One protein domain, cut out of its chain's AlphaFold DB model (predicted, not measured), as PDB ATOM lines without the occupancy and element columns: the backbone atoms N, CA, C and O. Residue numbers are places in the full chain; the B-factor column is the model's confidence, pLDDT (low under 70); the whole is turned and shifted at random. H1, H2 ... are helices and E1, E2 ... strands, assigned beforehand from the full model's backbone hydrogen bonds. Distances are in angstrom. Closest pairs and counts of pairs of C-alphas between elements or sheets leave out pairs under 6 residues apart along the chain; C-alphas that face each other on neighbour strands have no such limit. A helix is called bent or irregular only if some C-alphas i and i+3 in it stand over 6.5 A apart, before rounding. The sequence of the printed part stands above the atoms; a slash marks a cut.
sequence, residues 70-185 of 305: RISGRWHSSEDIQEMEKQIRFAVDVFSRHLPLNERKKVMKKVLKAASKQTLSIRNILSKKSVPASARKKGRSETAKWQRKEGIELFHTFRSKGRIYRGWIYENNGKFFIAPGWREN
ATOM      1  N   ARG A  70     -20.004 -25.713 -32.970       51.41
ATOM      2  CA  ARG A  70     -21.210 -24.939 -33.315       51.41
ATOM      3  C   ARG A  70     -21.047 -23.436 -33.039       51.41
ATOM      4  O   ARG A  70     -21.670 -22.608 -33.701       51.41
ATOM      5  N   ILE A  71     -20.194 -23.086 -32.072       51.75
ATOM      6  CA  ILE A  71     -19.954 -21.705 -31.631       51.75
ATOM      7  C   ILE A  71     -18.748 -21.098 -32.353       51.75
ATOM      8  O   ILE A  71     -18.797 -19.930 -32.726       51.75
ATOM      9  N   SER A  72     -17.673 -21.859 -32.572       52.84
ATOM     10  CA  SER A  72     -16.452 -21.344 -33.210       52.84
ATOM     11  C   SER A  72     -16.326 -21.673 -34.695       52.84
ATOM     12  O   SER A  72     -15.521 -21.040 -35.370       52.84
ATOM     13  N   GLY A  73     -17.114 -22.621 -35.207       64.31
ATOM     14  CA  GLY A  73     -16.870 -23.237 -36.510       64.31
ATOM     15  C   GLY A  73     -15.816 -24.340 -36.394       64.31
ATOM     16  O   GLY A  73     -15.170 -24.509 -35.352       64.31
ATOM     17  N   ARG A  74     -15.661 -25.113 -37.466       73.56
ATOM     18  CA  ARG A  74     -14.635 -26.146 -37.639       73.56
ATOM     19  C   ARG A  74     -13.735 -25.724 -38.798       73.56
ATOM     20  O   ARG A  74     -14.228 -25.199 -39.791       73.56
ATOM     21  N   TRP A  75     -12.429 -25.934 -38.670       81.00
ATOM     22  CA  TRP A  75     -11.528 -25.812 -39.814       81.00
ATOM     23  C   TRP A  75     -11.818 -26.928 -40.816       81.00
ATOM     24  O   TRP A  75     -12.033 -28.074 -40.415       81.00
ATOM     25  N   HIS A  76     -11.849 -26.578 -42.097       83.94
ATOM     26  CA  HIS A  76     -11.898 -27.562 -43.171       83.94
ATOM     27  C   HIS A  76     -10.604 -28.383 -43.187       83.94
ATOM     28  O   HIS A  76      -9.554 -27.884 -42.771       83.94
ATOM     29  N   SER A  77     -10.687 -29.641 -43.624       87.81
ATOM     30  CA  SER A  77      -9.483 -30.445 -43.843       87.81
ATOM     31  C   SER A  77      -8.685 -29.902 -45.035       87.81
ATOM     32  O   SER A  77      -9.180 -29.075 -45.807       87.81
ATOM     33  N   SER A  78      -7.443 -30.356 -45.200       90.19
ATOM     34  CA  SER A  78      -6.613 -29.965 -46.345       90.19
ATOM     35  C   SER A  78      -7.258 -30.364 -47.676       90.19
ATOM     36  O   SER A  78      -7.242 -29.579 -48.620       90.19
ATOM     37  N   GLU A  79      -7.892 -31.535 -47.731       90.81
ATOM     38  CA  GLU A  79      -8.572 -32.056 -48.922       90.81
ATOM     39  C   GLU A  79      -9.828 -31.242 -49.252       90.81
ATOM     40  O   GLU A  79     -10.073 -30.923 -50.414       90.81
ATOM     41  N   ASP A  80     -10.607 -30.855 -48.234       89.00
ATOM     42  CA  ASP A  80     -11.741 -29.946 -48.415       89.00
ATOM     43  C   ASP A  80     -11.269 -28.598 -48.981       89.00
ATOM     44  O   ASP A  80     -11.885 -28.047 -49.889       89.00
ATOM     45  N   ILE A  81     -10.169 -28.049 -48.456       90.94
ATOM     46  CA  ILE A  81      -9.623 -26.775 -48.941       90.94
ATOM     47  C   ILE A  81      -9.173 -26.909 -50.401       90.94
ATOM     48  O   ILE A  81      -9.494 -26.040 -51.204       90.94
ATOM     49  N   GLN A  82      -8.485 -27.991 -50.767       93.38
ATOM     50  CA  GLN A  82      -8.045 -28.227 -52.146       93.38
ATOM     51  C   GLN A  82      -9.221 -28.341 -53.126       93.38
ATOM     52  O   GLN A  82      -9.201 -27.698 -54.176       93.38
ATOM     53  N   GLU A  83     -10.266 -29.097 -52.780       92.25
ATOM     54  CA  GLU A  83     -11.468 -29.222 -53.619       92.25
ATOM     55  C   GLU A  83     -12.197 -27.875 -53.755       92.25
ATOM     56  O   GLU A  83     -12.628 -27.495 -54.846       92.25
ATOM     57  N   MET A  84     -12.284 -27.108 -52.663       93.44
ATOM     58  CA  MET A  84     -12.846 -25.758 -52.680       93.44
ATOM     59  C   MET A  84     -12.055 -24.841 -53.622       93.44
ATOM     60  O   MET A  84     -12.644 -24.161 -54.462       93.44
ATOM     61  N   GLU A  85     -10.723 -24.840 -53.529       95.69
ATOM     62  CA  GLU A  85      -9.866 -24.044 -54.409       95.69
ATOM     63  C   GLU A  85      -9.977 -24.468 -55.876       95.69
ATOM     64  O   GLU A  85      -9.945 -23.606 -56.752       95.69
ATOM     65  N   LYS A  86     -10.142 -25.765 -56.162       95.75
ATOM     66  CA  LYS A  86     -10.347 -26.272 -57.527       95.75
ATOM     67  C   LYS A  86     -11.620 -25.696 -58.151       95.75
ATOM     68  O   LYS A  86     -11.567 -25.185 -59.269       95.75
ATOM     69  N   GLN A  87     -12.737 -25.722 -57.423       95.56
ATOM     70  CA  GLN A  87     -14.002 -25.148 -57.896       95.56
ATOM     71  C   GLN A  87     -13.924 -23.623 -58.058       95.56
ATOM     72  O   GLN A  87     -14.384 -23.090 -59.068       95.56
ATOM     73  N   ILE A  88     -13.283 -22.925 -57.111       96.44
ATOM     74  CA  ILE A  88     -13.030 -21.478 -57.210       96.44
ATOM     75  C   ILE A  88     -12.233 -21.162 -58.477       96.44
ATOM     76  O   ILE A  88     -12.593 -20.251 -59.223       96.44
ATOM     77  N   ARG A  89     -11.147 -21.907 -58.725       97.38
ATOM     78  CA  ARG A  89     -10.279 -21.677 -59.883       97.38
ATOM     79  C   ARG A  89     -11.041 -21.847 -61.183       97.38
ATOM     80  O   ARG A  89     -11.031 -20.939 -62.005       97.38
ATOM     81  N   PHE A  90     -11.765 -22.956 -61.298       97.12
ATOM     82  CA  PHE A  90     -12.632 -23.231 -62.435       97.12
ATOM     83  C   PHE A  90     -13.598 -22.066 -62.713       97.12
ATOM     84  O   PHE A  90     -13.644 -21.548 -63.828       97.12
ATOM     85  N   ALA A  91     -14.324 -21.607 -61.691       96.31
ATOM     86  CA  ALA A  91     -15.293 -20.527 -61.837       96.31
ATOM     87  C   ALA A  91     -14.625 -19.212 -62.270       96.31
ATOM     88  O   ALA A  91     -15.069 -18.563 -63.215       96.31
ATOM     89  N   VAL A  92     -13.523 -18.827 -61.622       97.19
ATOM     90  CA  VAL A  92     -12.782 -17.617 -61.997       97.19
ATOM     91  C   VAL A  92     -12.281 -17.724 -63.437       97.19
ATOM     92  O   VAL A  92     -12.464 -16.776 -64.198       97.19
ATOM     93  N   ASP A  93     -11.710 -18.851 -63.851       96.75
ATOM     94  CA  ASP A  93     -11.158 -19.016 -65.199       96.75
ATOM     95  C   ASP A  93     -12.231 -18.892 -66.289       96.75
ATOM     96  O   ASP A  93     -11.999 -18.227 -67.302       96.75
ATOM     97  N   VAL A  94     -13.424 -19.450 -66.059       96.75
ATOM     98  CA  VAL A  94     -14.560 -19.345 -66.989       96.75
ATOM     99  C   VAL A  94     -15.134 -17.929 -67.006       96.75
ATOM    100  O   VAL A  94     -15.295 -17.331 -68.074       96.75
ATOM    101  N   PHE A  95     -15.441 -17.367 -65.836       97.31
ATOM    102  CA  PHE A  95     -16.261 -16.158 -65.724       97.31
ATOM    103  C   PHE A  95     -15.469 -14.851 -65.731       97.31
ATOM    104  O   PHE A  95     -16.049 -13.786 -65.929       97.31
ATOM    105  N   SER A  96     -14.144 -14.917 -65.614       96.88
ATOM    106  CA  SER A  96     -13.259 -13.761 -65.786       96.88
ATOM    107  C   SER A  96     -12.491 -13.772 -67.111       96.88
ATOM    108  O   SER A  96     -11.614 -12.937 -67.305       96.88
ATOM    109  N   ARG A  97     -12.814 -14.676 -68.053       95.75
ATOM    110  CA  ARG A  97     -12.048 -14.889 -69.301       95.75
ATOM    111  C   ARG A  97     -11.894 -13.666 -70.217       95.75
ATOM    112  O   ARG A  97     -10.987 -13.663 -71.039       95.75
ATOM    113  N   HIS A  98     -12.753 -12.652 -70.090       96.06
ATOM    114  CA  HIS A  98     -12.621 -11.382 -70.819       96.06
ATOM    115  C   HIS A  98     -11.541 -10.460 -70.249       96.06
ATOM    116  O   HIS A  98     -11.121  -9.528 -70.929       96.06
ATOM    117  N   LEU A  99     -11.117 -10.681 -69.005       96.94
ATOM    118  CA  LEU A  99     -10.101  -9.860 -68.371       96.94
ATOM    119  C   LEU A  99      -8.696 -10.279 -68.836       96.94
ATOM    120  O   LEU A  99      -8.417 -11.478 -69.004       96.94
ATOM    121  N   PRO A 100      -7.757  -9.323 -68.949       97.19
ATOM    122  CA  PRO A 100      -6.342  -9.622 -69.128       97.19
ATOM    123  C   PRO A 100      -5.823 -10.587 -68.054       97.19
ATOM    124  O   PRO A 100      -6.275 -10.580 -66.906       97.19
ATOM    125  N   LEU A 101      -4.819 -11.405 -68.389       95.62
ATOM    126  CA  LEU A 101      -4.292 -12.443 -67.489       95.62
ATOM    127  C   LEU A 101      -3.886 -11.896 -66.106       95.62
ATOM    128  O   LEU A 101      -4.155 -12.523 -65.080       95.62
ATOM    129  N   ASN A 102      -3.276 -10.712 -66.063       96.69
ATOM    130  CA  ASN A 102      -2.859 -10.071 -64.814       96.69
ATOM    131  C   ASN A 102      -4.050  -9.676 -63.930       96.69
ATOM    132  O   ASN A 102      -3.972  -9.774 -62.703       96.69
ATOM    133  N   GLU A 103      -5.164  -9.265 -64.529       96.94
ATOM    134  CA  GLU A 103      -6.390  -8.947 -63.801       96.94
ATOM    135  C   GLU A 103      -7.096 -10.207 -63.313       96.94
ATOM    136  O   GLU A 103      -7.478 -10.264 -62.144       96.94
ATOM    137  N   ARG A 104      -7.151 -11.265 -64.133       96.25
ATOM    138  CA  ARG A 104      -7.657 -12.580 -63.704       96.25
ATOM    139  C   ARG A 104      -6.904 -13.110 -62.484       96.25
ATOM    140  O   ARG A 104      -7.526 -13.522 -61.509       96.25
ATOM    141  N   LYS A 105      -5.570 -12.996 -62.466       96.62
ATOM    142  CA  LYS A 105      -4.742 -13.348 -61.293       96.62
ATOM    143  C   LYS A 105      -5.108 -12.520 -60.052       96.62
ATOM    144  O   LYS A 105      -5.169 -13.062 -58.944       96.62
ATOM    145  N   LYS A 106      -5.385 -11.218 -60.211       97.25
ATOM    146  CA  LYS A 106      -5.844 -10.350 -59.108       97.25
ATOM    147  C   LYS A 106      -7.229 -10.767 -58.602       97.25
ATOM    148  O   LYS A 106      -7.423 -10.814 -57.386       97.25
ATOM    149  N   VAL A 107      -8.163 -11.088 -59.498       96.81
ATOM    150  CA  VAL A 107      -9.500 -11.599 -59.152       96.81
ATOM    151  C   VAL A 107      -9.380 -12.918 -58.392       96.81
ATOM    152  O   VAL A 107      -9.884 -13.006 -57.275       96.81
ATOM    153  N   MET A 108      -8.613 -13.882 -58.909       97.81
ATOM    154  CA  MET A 108      -8.345 -15.166 -58.251       97.81
ATOM    155  C   MET A 108      -7.857 -14.978 -56.810       97.81
ATOM    156  O   MET A 108      -8.416 -15.547 -55.874       97.81
ATOM    157  N   LYS A 109      -6.855 -14.112 -56.603       96.81
ATOM    158  CA  LYS A 109      -6.319 -13.815 -55.265       96.81
ATOM    159  C   LYS A 109      -7.379 -13.213 -54.337       96.81
ATOM    160  O   LYS A 109      -7.398 -13.534 -53.149       96.81
ATOM    161  N   LYS A 110      -8.254 -12.339 -54.851       95.44
ATOM    162  CA  LYS A 110      -9.355 -11.747 -54.073       95.44
ATOM    163  C   LYS A 110     -10.395 -12.800 -53.681       95.44
ATOM    164  O   LYS A 110     -10.771 -12.832 -52.513       95.44
ATOM    165  N   VAL A 111     -10.809 -13.667 -54.608       95.25
ATOM    166  CA  VAL A 111     -11.799 -14.727 -54.343       95.25
ATOM    167  C   VAL A 111     -11.248 -15.756 -53.354       95.25
ATOM    168  O   VAL A 111     -11.892 -16.034 -52.347       95.25
ATOM    169  N   LEU A 112     -10.015 -16.236 -53.546       95.38
ATOM    170  CA  LEU A 112      -9.369 -17.162 -52.605       95.38
ATOM    171  C   LEU A 112      -9.210 -16.556 -51.203       95.38
ATOM    172  O   LEU A 112      -9.376 -17.247 -50.203       95.38
ATOM    173  N   LYS A 113      -8.926 -15.249 -51.103       93.44
ATOM    174  CA  LYS A 113      -8.881 -14.540 -49.811       93.44
ATOM    175  C   LYS A 113     -10.268 -14.410 -49.166       93.44
ATOM    176  O   LYS A 113     -10.365 -14.328 -47.940       93.44
ATOM    177  N   ALA A 114     -11.322 -14.346 -49.973       89.94
ATOM    178  CA  ALA A 114     -12.704 -14.288 -49.514       89.94
ATOM    179  C   ALA A 114     -13.226 -15.662 -49.056       89.94
ATOM    180  O   ALA A 114     -14.064 -15.718 -48.157       89.94
ATOM    181  N   ALA A 115     -12.702 -16.758 -49.604       90.69
ATOM    182  CA  ALA A 115     -13.043 -18.109 -49.180       90.69
ATOM    183  C   ALA A 115     -12.589 -18.374 -47.733       90.69
ATOM    184  O   ALA A 115     -11.403 -18.323 -47.391       90.69
ATOM    185  N   SER A 116     -13.538 -18.652 -46.838       85.19
ATOM    186  CA  SER A 116     -13.216 -19.036 -45.467       85.19
ATOM    187  C   SER A 116     -12.758 -20.492 -45.408       85.19
ATOM    188  O   SER A 116     -13.524 -21.407 -45.685       85.19
ATOM    189  N   LYS A 117     -11.550 -20.719 -44.888       86.81
ATOM    190  CA  LYS A 117     -11.042 -22.058 -44.525       86.81
ATOM    191  C   LYS A 117     -11.711 -22.652 -43.272       86.81
ATOM    192  O   LYS A 117     -11.344 -23.728 -42.806       86.81
ATOM    193  N   GLN A 118     -12.682 -21.940 -42.702       80.81
ATOM    194  CA  GLN A 118     -13.482 -22.353 -41.553       80.81
ATOM    195  C   GLN A 118     -14.963 -22.380 -41.923       80.81
ATOM    196  O   GLN A 118     -15.435 -21.469 -42.610       80.81
ATOM    197  N   THR A 119     -15.699 -23.337 -41.358       74.31
ATOM    198  CA  THR A 119     -17.156 -23.411 -41.486       74.31
ATOM    199  C   THR A 119     -17.853 -22.239 -40.798       74.31
ATOM    200  O   THR A 119     -17.320 -21.584 -39.890       74.31
ATOM    201  N   LEU A 120     -19.088 -21.976 -41.223       70.81
ATOM    202  CA  LEU A 120     -19.918 -20.946 -40.617       70.81
ATOM    203  C   LEU A 120     -20.313 -21.332 -39.187       70.81
ATOM    204  O   LEU A 120     -20.810 -22.427 -38.929       70.81
ATOM    205  N   SER A 121     -20.126 -20.400 -38.258       68.25
ATOM    206  CA  SER A 121     -20.513 -20.556 -36.859       68.25
ATOM    207  C   SER A 121     -21.636 -19.595 -36.496       68.25
ATOM    208  O   SER A 121     -21.752 -18.514 -37.079       68.25
ATOM    209  N   ILE A 122     -22.433 -19.949 -35.483       63.38
ATOM    210  CA  ILE A 122     -23.491 -19.065 -34.959       63.38
ATOM    211  C   ILE A 122     -22.893 -17.715 -34.540       63.38
ATOM    212  O   ILE A 122     -23.457 -16.662 -34.827       63.38
ATOM    213  N   ARG A 123     -21.699 -17.734 -33.934       61.97
ATOM    214  CA  ARG A 123     -20.937 -16.532 -33.574       61.97
ATOM    215  C   ARG A 123     -20.669 -15.641 -34.781       61.97
ATOM    216  O   ARG A 123     -20.881 -14.435 -34.693       61.97
ATOM    217  N   ASN A 124     -20.165 -16.215 -35.872       63.22
ATOM    218  CA  ASN A 124     -19.802 -15.447 -37.058       63.22
ATOM    219  C   ASN A 124     -21.037 -14.720 -37.609       63.22
ATOM    220  O   ASN A 124     -20.973 -13.511 -37.807       63.22
ATOM    221  N   ILE A 125     -22.178 -15.405 -37.687       65.75
ATOM    222  CA  ILE A 125     -23.444 -14.819 -38.151       65.75
ATOM    223  C   ILE A 125     -23.934 -13.722 -37.205       65.75
ATOM    224  O   ILE A 125     -24.190 -12.602 -37.641       65.75
ATOM    225  N   LEU A 126     -24.030 -13.997 -35.901       63.97
ATOM    226  CA  LEU A 126     -24.544 -13.027 -34.925       63.97
ATOM    227  C   LEU A 126     -23.663 -11.783 -34.795       63.97
ATOM    228  O   LEU A 126     -24.178 -10.685 -34.613       63.97
ATOM    229  N   SER A 127     -22.342 -11.938 -34.909       60.62
ATOM    230  CA  SER A 127     -21.400 -10.811 -34.854       60.62
ATOM    231  C   SER A 127     -21.460  -9.901 -36.085       60.62
ATOM    232  O   SER A 127     -20.820  -8.848 -36.104       60.62
ATOM    233  N   LYS A 128     -22.177 -10.323 -37.129       59.25
ATOM    234  CA  LYS A 128     -22.193  -9.676 -38.443       59.25
ATOM    235  C   LYS A 128     -23.594  -9.299 -38.908       59.25
ATOM    236  O   LYS A 128     -23.706  -8.415 -39.751       59.25
ATOM    237  N   LYS A 129     -24.641  -9.900 -38.337       62.53
ATOM    238  CA  LYS A 129     -26.018  -9.444 -38.509       62.53
ATOM    239  C   LYS A 129     -26.173  -8.034 -37.933       62.53
ATOM    240  O   LYS A 129     -25.876  -7.775 -36.767       62.53
ATOM    241  N   SER A 130     -26.674  -7.130 -38.765       57.62
ATOM    242  CA  SER A 130     -27.055  -5.782 -38.367       57.62
ATOM    243  C   SER A 130     -28.158  -5.853 -37.313       57.62
ATOM    244  O   SER A 130     -29.257  -6.315 -37.599       57.62
ATOM    245  N   VAL A 131     -27.888  -5.359 -36.102       63.66
ATOM    246  CA  VAL A 131     -28.932  -5.206 -35.077       63.66
ATOM    247  C   VAL A 131     -30.029  -4.295 -35.647       63.66
ATOM    248  O   VAL A 131     -29.671  -3.206 -36.121       63.66
ATOM    249  N   PRO A 132     -31.319  -4.679 -35.608       64.25
ATOM    250  CA  PRO A 132     -32.413  -3.850 -36.095       64.25
ATOM    251  C   PRO A 132     -32.412  -2.473 -35.429       64.25
ATOM    252  O   PRO A 132     -32.117  -2.350 -34.237       64.25
ATOM    253  N   ALA A 133     -32.775  -1.427 -36.176       60.59
ATOM    254  CA  ALA A 133     -32.815  -0.058 -35.653       60.59
ATOM    255  C   ALA A 133     -33.713   0.066 -34.403       60.59
ATOM    256  O   ALA A 133     -33.378   0.788 -33.465       60.59
ATOM    257  N   SER A 134     -34.799  -0.711 -34.349       62.47
ATOM    258  CA  SER A 134     -35.708  -0.821 -33.202       62.47
ATOM    259  C   SER A 134     -35.034  -1.372 -31.940       62.47
ATOM    260  O   SER A 134     -35.278  -0.868 -30.846       62.47
ATOM    261  N   ALA A 135     -34.143  -2.357 -32.079       59.69
ATOM    262  CA  ALA A 135     -33.379  -2.922 -30.969       59.69
ATOM    263  C   ALA A 135     -32.208  -2.015 -30.546       59.69
ATOM    264  O   ALA A 135     -31.877  -1.966 -29.363       59.69
ATOM    265  N   ARG A 136     -31.620  -1.244 -31.479       63.97
ATOM    266  CA  ARG A 136     -30.589  -0.234 -31.156       63.97
ATOM    267  C   ARG A 136     -31.157   0.934 -30.353       63.97
ATOM    268  O   ARG A 136     -30.559   1.314 -29.350       63.97
ATOM    269  N   LYS A 137     -32.316   1.476 -30.757       68.94
ATOM    270  CA  LYS A 137     -32.969   2.614 -30.080       68.94
ATOM    271  C   LYS A 137     -33.348   2.306 -28.626       68.94
ATOM    272  O   LYS A 137     -33.276   3.191 -27.787       68.94
ATOM    273  N   LYS A 138     -33.697   1.053 -28.312       71.69
ATOM    274  CA  LYS A 138     -34.078   0.605 -26.957       71.69
ATOM    275  C   LYS A 138     -32.886   0.214 -26.063       71.69
ATOM    276  O   LYS A 138     -33.069  -0.303 -24.963       71.69
ATOM    277  N   GLY A 139     -31.656   0.454 -26.521       68.75
ATOM    278  CA  GLY A 139     -30.443   0.270 -25.732       68.75
ATOM    279  C   GLY A 139     -29.893  -1.163 -25.695       68.75
ATOM    280  O   GLY A 139     -30.344  -2.083 -26.379       68.75
ATOM    281  N   ARG A 140     -28.843  -1.351 -24.882       63.09
ATOM    282  CA  ARG A 140     -27.998  -2.565 -24.880       63.09
ATOM    283  C   ARG A 140     -28.739  -3.847 -24.477       63.09
ATOM    284  O   ARG A 140     -28.363  -4.919 -24.946       63.09
ATOM    285  N   SER A 141     -29.751  -3.745 -23.617       63.44
ATOM    286  CA  SER A 141     -30.516  -4.899 -23.117       63.44
ATOM    287  C   SER A 141     -31.388  -5.520 -24.213       63.44
ATOM    288  O   SER A 141     -31.313  -6.723 -24.463       63.44
ATOM    289  N   GLU A 142     -32.127  -4.697 -24.959       67.12
ATOM    290  CA  GLU A 142     -32.986  -5.166 -26.054       67.12
ATOM    291  C   GLU A 142     -32.178  -5.682 -27.250       67.12
ATOM    292  O   GLU A 142     -32.535  -6.695 -27.851       67.12
ATOM    293  N   THR A 143     -31.022  -5.070 -27.532       64.19
ATOM    294  CA  THR A 143     -30.060  -5.616 -28.503       64.19
ATOM    295  C   THR A 143     -29.616  -7.035 -28.122       64.19
ATOM    296  O   THR A 143     -29.624  -7.929 -28.968       64.19
ATOM    297  N   ALA A 144     -29.287  -7.271 -26.847       62.09
ATOM    298  CA  ALA A 144     -28.869  -8.588 -26.369       62.09
ATOM    299  C   ALA A 144     -30.011  -9.623 -26.417       62.09
ATOM    300  O   ALA A 144     -29.780 -10.769 -26.807       62.09
ATOM    301  N   LYS A 145     -31.249  -9.236 -26.075       66.62
ATOM    302  CA  LYS A 145     -32.426 -10.115 -26.200       66.62
ATOM    303  C   LYS A 145     -32.690 -10.510 -27.653       66.62
ATOM    304  O   LYS A 145     -32.923 -11.689 -27.918       66.62
ATOM    305  N   TRP A 146     -32.596  -9.561 -28.588       70.69
ATOM    306  CA  TRP A 146     -32.750  -9.838 -30.018       70.69
ATOM    307  C   TRP A 146     -31.665 -10.795 -30.530       70.69
ATOM    308  O   TRP A 146     -31.989 -11.841 -31.088       70.69
ATOM    309  N   GLN A 147     -30.385 -10.509 -30.257       65.19
ATOM    310  CA  GLN A 147     -29.270 -11.375 -30.672       65.19
ATOM    311  C   GLN A 147     -29.386 -12.794 -30.101       65.19
ATOM    312  O   GLN A 147     -29.023 -13.764 -30.766       65.19
ATOM    313  N   ARG A 148     -29.918 -12.938 -28.881       63.62
ATOM    314  CA  ARG A 148     -30.191 -14.245 -28.279       63.62
ATOM    315  C   ARG A 148     -31.293 -14.996 -29.017       63.62
ATOM    316  O   ARG A 148     -31.090 -16.163 -29.327       63.62
ATOM    317  N   LYS A 149     -32.430 -14.350 -29.293       71.19
ATOM    318  CA  LYS A 149     -33.541 -14.969 -30.031       71.19
ATOM    319  C   LYS A 149     -33.068 -15.472 -31.398       71.19
ATOM    320  O   LYS A 149     -33.195 -16.658 -31.682       71.19
ATOM    321  N   GLU A 150     -32.401 -14.611 -32.162       70.31
ATOM    322  CA  GLU A 150     -31.794 -14.962 -33.452       70.31
ATOM    323  C   GLU A 150     -30.793 -16.109 -33.322       70.31
ATOM    324  O   GLU A 150     -30.756 -17.030 -34.129       70.31
ATOM    325  N   GLY A 151     -29.957 -16.067 -32.288       67.56
ATOM    326  CA  GLY A 151     -28.944 -17.079 -32.050       67.56
ATOM    327  C   GLY A 151     -29.516 -18.448 -31.691       67.56
ATOM    328  O   GLY A 151     -28.976 -19.467 -32.123       67.56
ATOM    329  N   ILE A 152     -30.621 -18.472 -30.943       65.25
ATOM    330  CA  ILE A 152     -31.395 -19.674 -30.623       65.25
ATOM    331  C   ILE A 152     -32.072 -20.214 -31.888       65.25
ATOM    332  O   ILE A 152     -31.976 -21.407 -32.160       65.25
ATOM    333  N   GLU A 153     -32.691 -19.362 -32.704       68.69
ATOM    334  CA  GLU A 153     -33.311 -19.765 -33.976       68.69
ATOM    335  C   GLU A 153     -32.282 -20.338 -34.961       68.69
ATOM    336  O   GLU A 153     -32.487 -21.411 -35.537       68.69
ATOM    337  N   LEU A 154     -31.121 -19.685 -35.092       67.12
ATOM    338  CA  LEU A 154     -29.992 -20.188 -35.875       67.12
ATOM    339  C   LEU A 154     -29.490 -21.520 -35.319       67.12
ATOM    340  O   LEU A 154     -29.228 -22.444 -36.088       67.12
ATOM    341  N   PHE A 155     -29.394 -21.658 -33.994       60.97
ATOM    342  CA  PHE A 155     -29.021 -22.920 -33.361       60.97
ATOM    343  C   PHE A 155     -30.024 -24.034 -33.657       60.97
ATOM    344  O   PHE A 155     -29.611 -25.141 -34.001       60.97
ATOM    345  N   HIS A 156     -31.325 -23.770 -33.533       61.03
ATOM    346  CA  HIS A 156     -32.358 -24.753 -33.836       61.03
ATOM    347  C   HIS A 156     -32.347 -25.131 -35.312       61.03
ATOM    348  O   HIS A 156     -32.460 -26.314 -35.609       61.03
ATOM    349  N   THR A 157     -32.107 -24.174 -36.209       59.69
ATOM    350  CA  THR A 157     -31.935 -24.422 -37.647       59.69
ATOM    351  C   THR A 157     -30.721 -25.310 -37.916       59.69
ATOM    352  O   THR A 157     -30.842 -26.327 -38.590       59.69
ATOM    353  N   PHE A 158     -29.565 -25.000 -37.318       57.78
ATOM    354  CA  PHE A 158     -28.381 -25.861 -37.378       57.78
ATOM    355  C   PHE A 158     -28.648 -27.253 -36.800       57.78
ATOM    356  O   PHE A 158     -28.128 -28.238 -37.308       57.78
ATOM    357  N   ARG A 159     -29.423 -27.350 -35.714       51.53
ATOM    358  CA  ARG A 159     -29.722 -28.617 -35.041       51.53
ATOM    359  C   ARG A 159     -30.696 -29.480 -35.839       51.53
ATOM    360  O   ARG A 159     -30.499 -30.687 -35.865       51.53
ATOM    361  N   SER A 160     -31.738 -28.895 -36.426       52.47
ATOM    362  CA  SER A 160     -32.764 -29.627 -37.175       52.47
ATOM    363  C   SER A 160     -32.305 -29.958 -38.588       52.47
ATOM    364  O   SER A 160     -32.541 -31.063 -39.059       52.47
ATOM    365  N   LYS A 161     -31.610 -29.029 -39.253       49.06
ATOM    366  CA  LYS A 161     -31.165 -29.195 -40.642       49.06
ATOM    367  C   LYS A 161     -29.714 -29.658 -40.767       49.06
ATOM    368  O   LYS A 161     -29.265 -29.910 -41.878       49.06
ATOM    369  N   GLY A 162     -28.957 -29.725 -39.667       41.50
ATOM    370  CA  GLY A 162     -27.524 -30.064 -39.656       41.50
ATOM    371  C   GLY A 162     -26.608 -28.981 -40.240       41.50
ATOM    372  O   GLY A 162     -25.388 -29.088 -40.147       41.50
ATOM    373  N   ARG A 163     -27.179 -27.928 -40.834       47.06
ATOM    374  CA  ARG A 163     -26.471 -26.897 -41.594       47.06
ATOM    375  C   ARG A 163     -27.287 -25.606 -41.639       47.06
ATOM    376  O   ARG A 163     -28.517 -25.638 -41.632       47.06
ATOM    377  N   ILE A 164     -26.592 -24.476 -41.704       48.38
ATOM    378  CA  ILE A 164     -27.128 -23.295 -42.386       48.38
ATOM    379  C   ILE A 164     -26.893 -23.532 -43.874       48.38
ATOM    380  O   ILE A 164     -26.022 -24.325 -44.217       48.38
ATOM    381  N   TYR A 165     -27.759 -22.967 -44.706       53.56
ATOM    382  CA  TYR A 165     -27.845 -23.152 -46.154       53.56
ATOM    383  C   TYR A 165     -26.492 -23.360 -46.875       53.56
ATOM    384  O   TYR A 165     -25.451 -22.927 -46.397       53.56
ATOM    385  N   ARG A 166     -26.553 -24.071 -48.010       63.06
ATOM    386  CA  ARG A 166     -25.466 -24.658 -48.832       63.06
ATOM    387  C   ARG A 166     -24.095 -23.956 -48.727       63.06
ATOM    388  O   ARG A 166     -23.113 -24.646 -48.452       63.06
ATOM    389  N   GLY A 167     -24.063 -22.631 -48.844       68.62
ATOM    390  CA  GLY A 167     -22.988 -21.728 -48.440       68.62
ATOM    391  C   GLY A 167     -23.579 -20.417 -47.897       68.62
ATOM    392  O   GLY A 167     -24.799 -20.280 -47.750       68.62
ATOM    393  N   TRP A 168     -22.721 -19.481 -47.494       75.94
ATOM    394  CA  TRP A 168     -23.147 -18.172 -47.005       75.94
ATOM    395  C   TRP A 168     -22.090 -17.102 -47.284       75.94
ATOM    396  O   TRP A 168     -20.954 -17.248 -46.821       75.94
ATOM    397  N   ILE A 169     -22.469 -15.994 -47.927       73.94
ATOM    398  CA  ILE A 169     -21.589 -14.859 -48.241       73.94
ATOM    399  C   ILE A 169     -21.862 -13.615 -47.381       73.94
ATOM    400  O   ILE A 169     -22.991 -13.164 -47.206       73.94
ATOM    401  N   TYR A 170     -20.792 -12.986 -46.876       70.06
ATOM    402  CA  TYR A 170     -20.850 -11.647 -46.286       70.06
ATOM    403  C   TYR A 170     -20.964 -10.614 -47.403       70.06
ATOM    404  O   TYR A 170     -19.956 -10.225 -47.994       70.06
ATOM    405  N   GLU A 171     -22.151 -10.059 -47.605       65.94
ATOM    406  CA  GLU A 171     -22.382  -9.001 -48.597       65.94
ATOM    407  C   GLU A 171     -21.437  -7.806 -48.451       65.94
ATOM    408  O   GLU A 171     -20.995  -7.257 -49.449       65.94
ATOM    409  N   ASN A 172     -21.013  -7.445 -47.234       65.00
ATOM    410  CA  ASN A 172     -20.131  -6.290 -47.012       65.00
ATOM    411  C   ASN A 172     -18.706  -6.487 -47.535       65.00
ATOM    412  O   ASN A 172     -18.127  -5.569 -48.109       65.00
ATOM    413  N   ASN A 173     -18.125  -7.684 -47.421       69.44
ATOM    414  CA  ASN A 173     -16.720  -7.923 -47.797       69.44
ATOM    415  C   ASN A 173     -16.500  -9.118 -48.742       69.44
ATOM    416  O   ASN A 173     -15.362  -9.413 -49.081       69.44
ATOM    417  N   GLY A 174     -17.573  -9.765 -49.198       75.31
ATOM    418  CA  GLY A 174     -17.552 -10.921 -50.094       75.31
ATOM    419  C   GLY A 174     -17.060 -12.207 -49.433       75.31
ATOM    420  O   GLY A 174     -16.946 -13.220 -50.105       75.31
ATOM    421  N   LYS A 175     -16.732 -12.194 -48.133       83.19
ATOM    422  CA  LYS A 175     -16.187 -13.379 -47.471       83.19
ATOM    423  C   LYS A 175     -17.281 -14.431 -47.331       83.19
ATOM    424  O   LYS A 175     -18.279 -14.158 -46.669       83.19
ATOM    425  N   PHE A 176     -17.064 -15.623 -47.870       84.50
ATOM    426  CA  PHE A 176     -18.049 -16.697 -47.830       84.50
ATOM    427  C   PHE A 176     -17.601 -17.886 -46.984       84.50
ATOM    428  O   PHE A 176     -16.415 -18.065 -46.693       84.50
ATOM    429  N   PHE A 177     -18.577 -18.669 -46.538       84.19
ATOM    430  CA  PHE A 177     -18.428 -19.822 -45.661       84.19
ATOM    431  C   PHE A 177     -19.190 -20.982 -46.256       84.19
ATOM    432  O   PHE A 177     -20.297 -20.810 -46.756       84.19
ATOM    433  N   ILE A 178     -18.624 -22.167 -46.111       80.88
ATOM    434  CA  ILE A 178     -19.240 -23.387 -46.596       80.88
ATOM    435  C   ILE A 178     -19.714 -24.222 -45.402       80.88
ATOM    436  O   ILE A 178     -19.163 -24.147 -44.292       80.88
ATOM    437  N   ALA A 179     -20.799 -24.968 -45.605       74.12
ATOM    438  CA  ALA A 179     -21.357 -25.837 -44.582       74.12
ATOM    439  C   ALA A 179     -20.342 -26.918 -44.139       74.12
ATOM    440  O   ALA A 179     -19.493 -27.352 -44.922       74.12
ATOM    441  N   PRO A 180     -20.400 -27.393 -42.883       69.88
ATOM    442  CA  PRO A 180     -19.678 -28.600 -42.489       69.88
ATOM    443  C   PRO A 180     -20.136 -29.804 -43.323       69.88
ATOM    444  O   PRO A 180     -21.333 -29.952 -43.559       69.88
ATOM    445  N   GLY A 181     -19.201 -30.670 -43.719       70.44
ATOM    446  CA  GLY A 181     -19.522 -31.882 -44.481       70.44
ATOM    447  C   GLY A 181     -20.097 -31.598 -45.879       70.44
ATOM    448  O   GLY A 181     -20.969 -32.314 -46.373       70.44
ATOM    449  N   TRP A 182     -19.712 -30.466 -46.476       81.81
ATOM    450  CA  TRP A 182     -20.253 -30.019 -47.757       81.81
ATOM    451  C   TRP A 182     -19.833 -30.917 -48.917       81.81
ATOM    452  O   TRP A 182     -20.610 -31.082 -49.851       81.81
ATOM    453  N   ARG A 183     -18.636 -31.507 -48.850       82.00
ATOM    454  CA  ARG A 183     -18.083 -32.351 -49.910       82.00
ATOM    455  C   ARG A 183     -18.824 -33.683 -50.019       82.00
ATOM    456  O   ARG A 183     -18.975 -34.208 -51.115       82.00
ATOM    457  N   GLU A 184     -19.322 -34.202 -48.901       78.06
ATOM    458  CA  GLU A 184     -20.045 -35.471 -48.817       78.06
ATOM    459  C   GLU A 184     -21.515 -35.339 -49.244       78.06
ATOM    460  O   GLU A 184     -22.145 -36.315 -49.640       78.06
ATOM    461  N   ASN A 185     -22.087 -34.134 -49.181       77.31
ATOM    462  CA  ASN A 185     -23.469 -33.896 -49.579       77.31
ATOM    463  C   ASN A 185     -23.539 -33.385 -51.023       77.31
ATOM    464  O   ASN A 185     -23.153 -32.252 -51.280       77.31
TER     465      ASN A 185
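AT A GLANCE: This is residues 70 to 185 of the 305 residues of an uncharacterized protein of Candidatus Diapherotrites archaeon (UniProt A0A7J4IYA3). The model is a flat, loosely built piece with helices at its two ends and a small hairpin of strands, E1 and E2, in the middle. At one end H1 and H2 form a helical hairpin opened to a V; at the other the long helix H5 has two short helices, H3 and H4, packed on different parts of its length. The printed part has 116 residues, with five named helices followed by two named strands, in the order H1, H2, H3, H4, H5, E1, E2; the sheet has the order E1 - E2 and is antiparallel. The class is mostly helix, and the whole is loose, with a radius of gyration of the C-alphas of 17.3 A and spans of 52 by 32 by 17 A.

HOW THE PARTS SIT: H1, residues 78 to 95, and H2, residues 101 to 114, form a helical hairpin and run opposite ways at a steep tilt of 41 degrees. H1 touches H2 with residues 85 to 93 alone, and their closest C-alphas, those of Val 92 and Met 108, are 6.3 A apart. H3, residues 122 to 126, touches H5, residues 139 to 161, on residues 147 to 155 of H5 alone; the closest C-alphas are those of Ile 122 and Gly 151, 6.5 A. H4, residues 133 to 137, touches H5 on residues 142 to 146 of H5 alone; the closest C-alphas are those of Ala 135 and Thr 143, 4.9 A. H1 and H5 are apart, and so are H2 and H5. E1, residues 167 to 169, and E2, residues 176 to 178, are a hairpin of antiparallel neighbours, with 168 degrees between their directions. N 168 and O 177 are 2.9 A apart and N 177 and O 168 are 2.8 A apart, both within hydrogen-bond range. The closest C-alphas of H2 and E2, those of Ala 114 and Phe 176, are 6.1 A apart. In H1, H2, H3, H4 and H5 every O i to N i+4 pair is within hydrogen-bond range.

IN THESE COORDINATES: H1 begins with C-alpha 78 at (-6.613, -29.965, -46.345) and is 25.7 A long from first to last C-alpha. H2 measures 19.9 A, H3 6.1 A and H4 6.2 A. H5 is 33.0 A long, from C-alpha 139 at (-30.443, 0.270, -25.732) to C-alpha 161; it is neither bent nor irregular, but only just: C-alphas 139 and 142 are 6.0 A apart. E1 measures 7.0 A and E2 6.9 A, with C-alpha 178 at (-19.240, -23.387, -46.596).

THE WHOLE: The two C-alphas farthest apart, those of Pro 100 and Ser 141, are 52.2 A apart. The printed part has no cut and no long link. The mean pLDDT of the printed part is 76.2; 51 residues are under 70, among them residues 121 to 137 and 151 to 167.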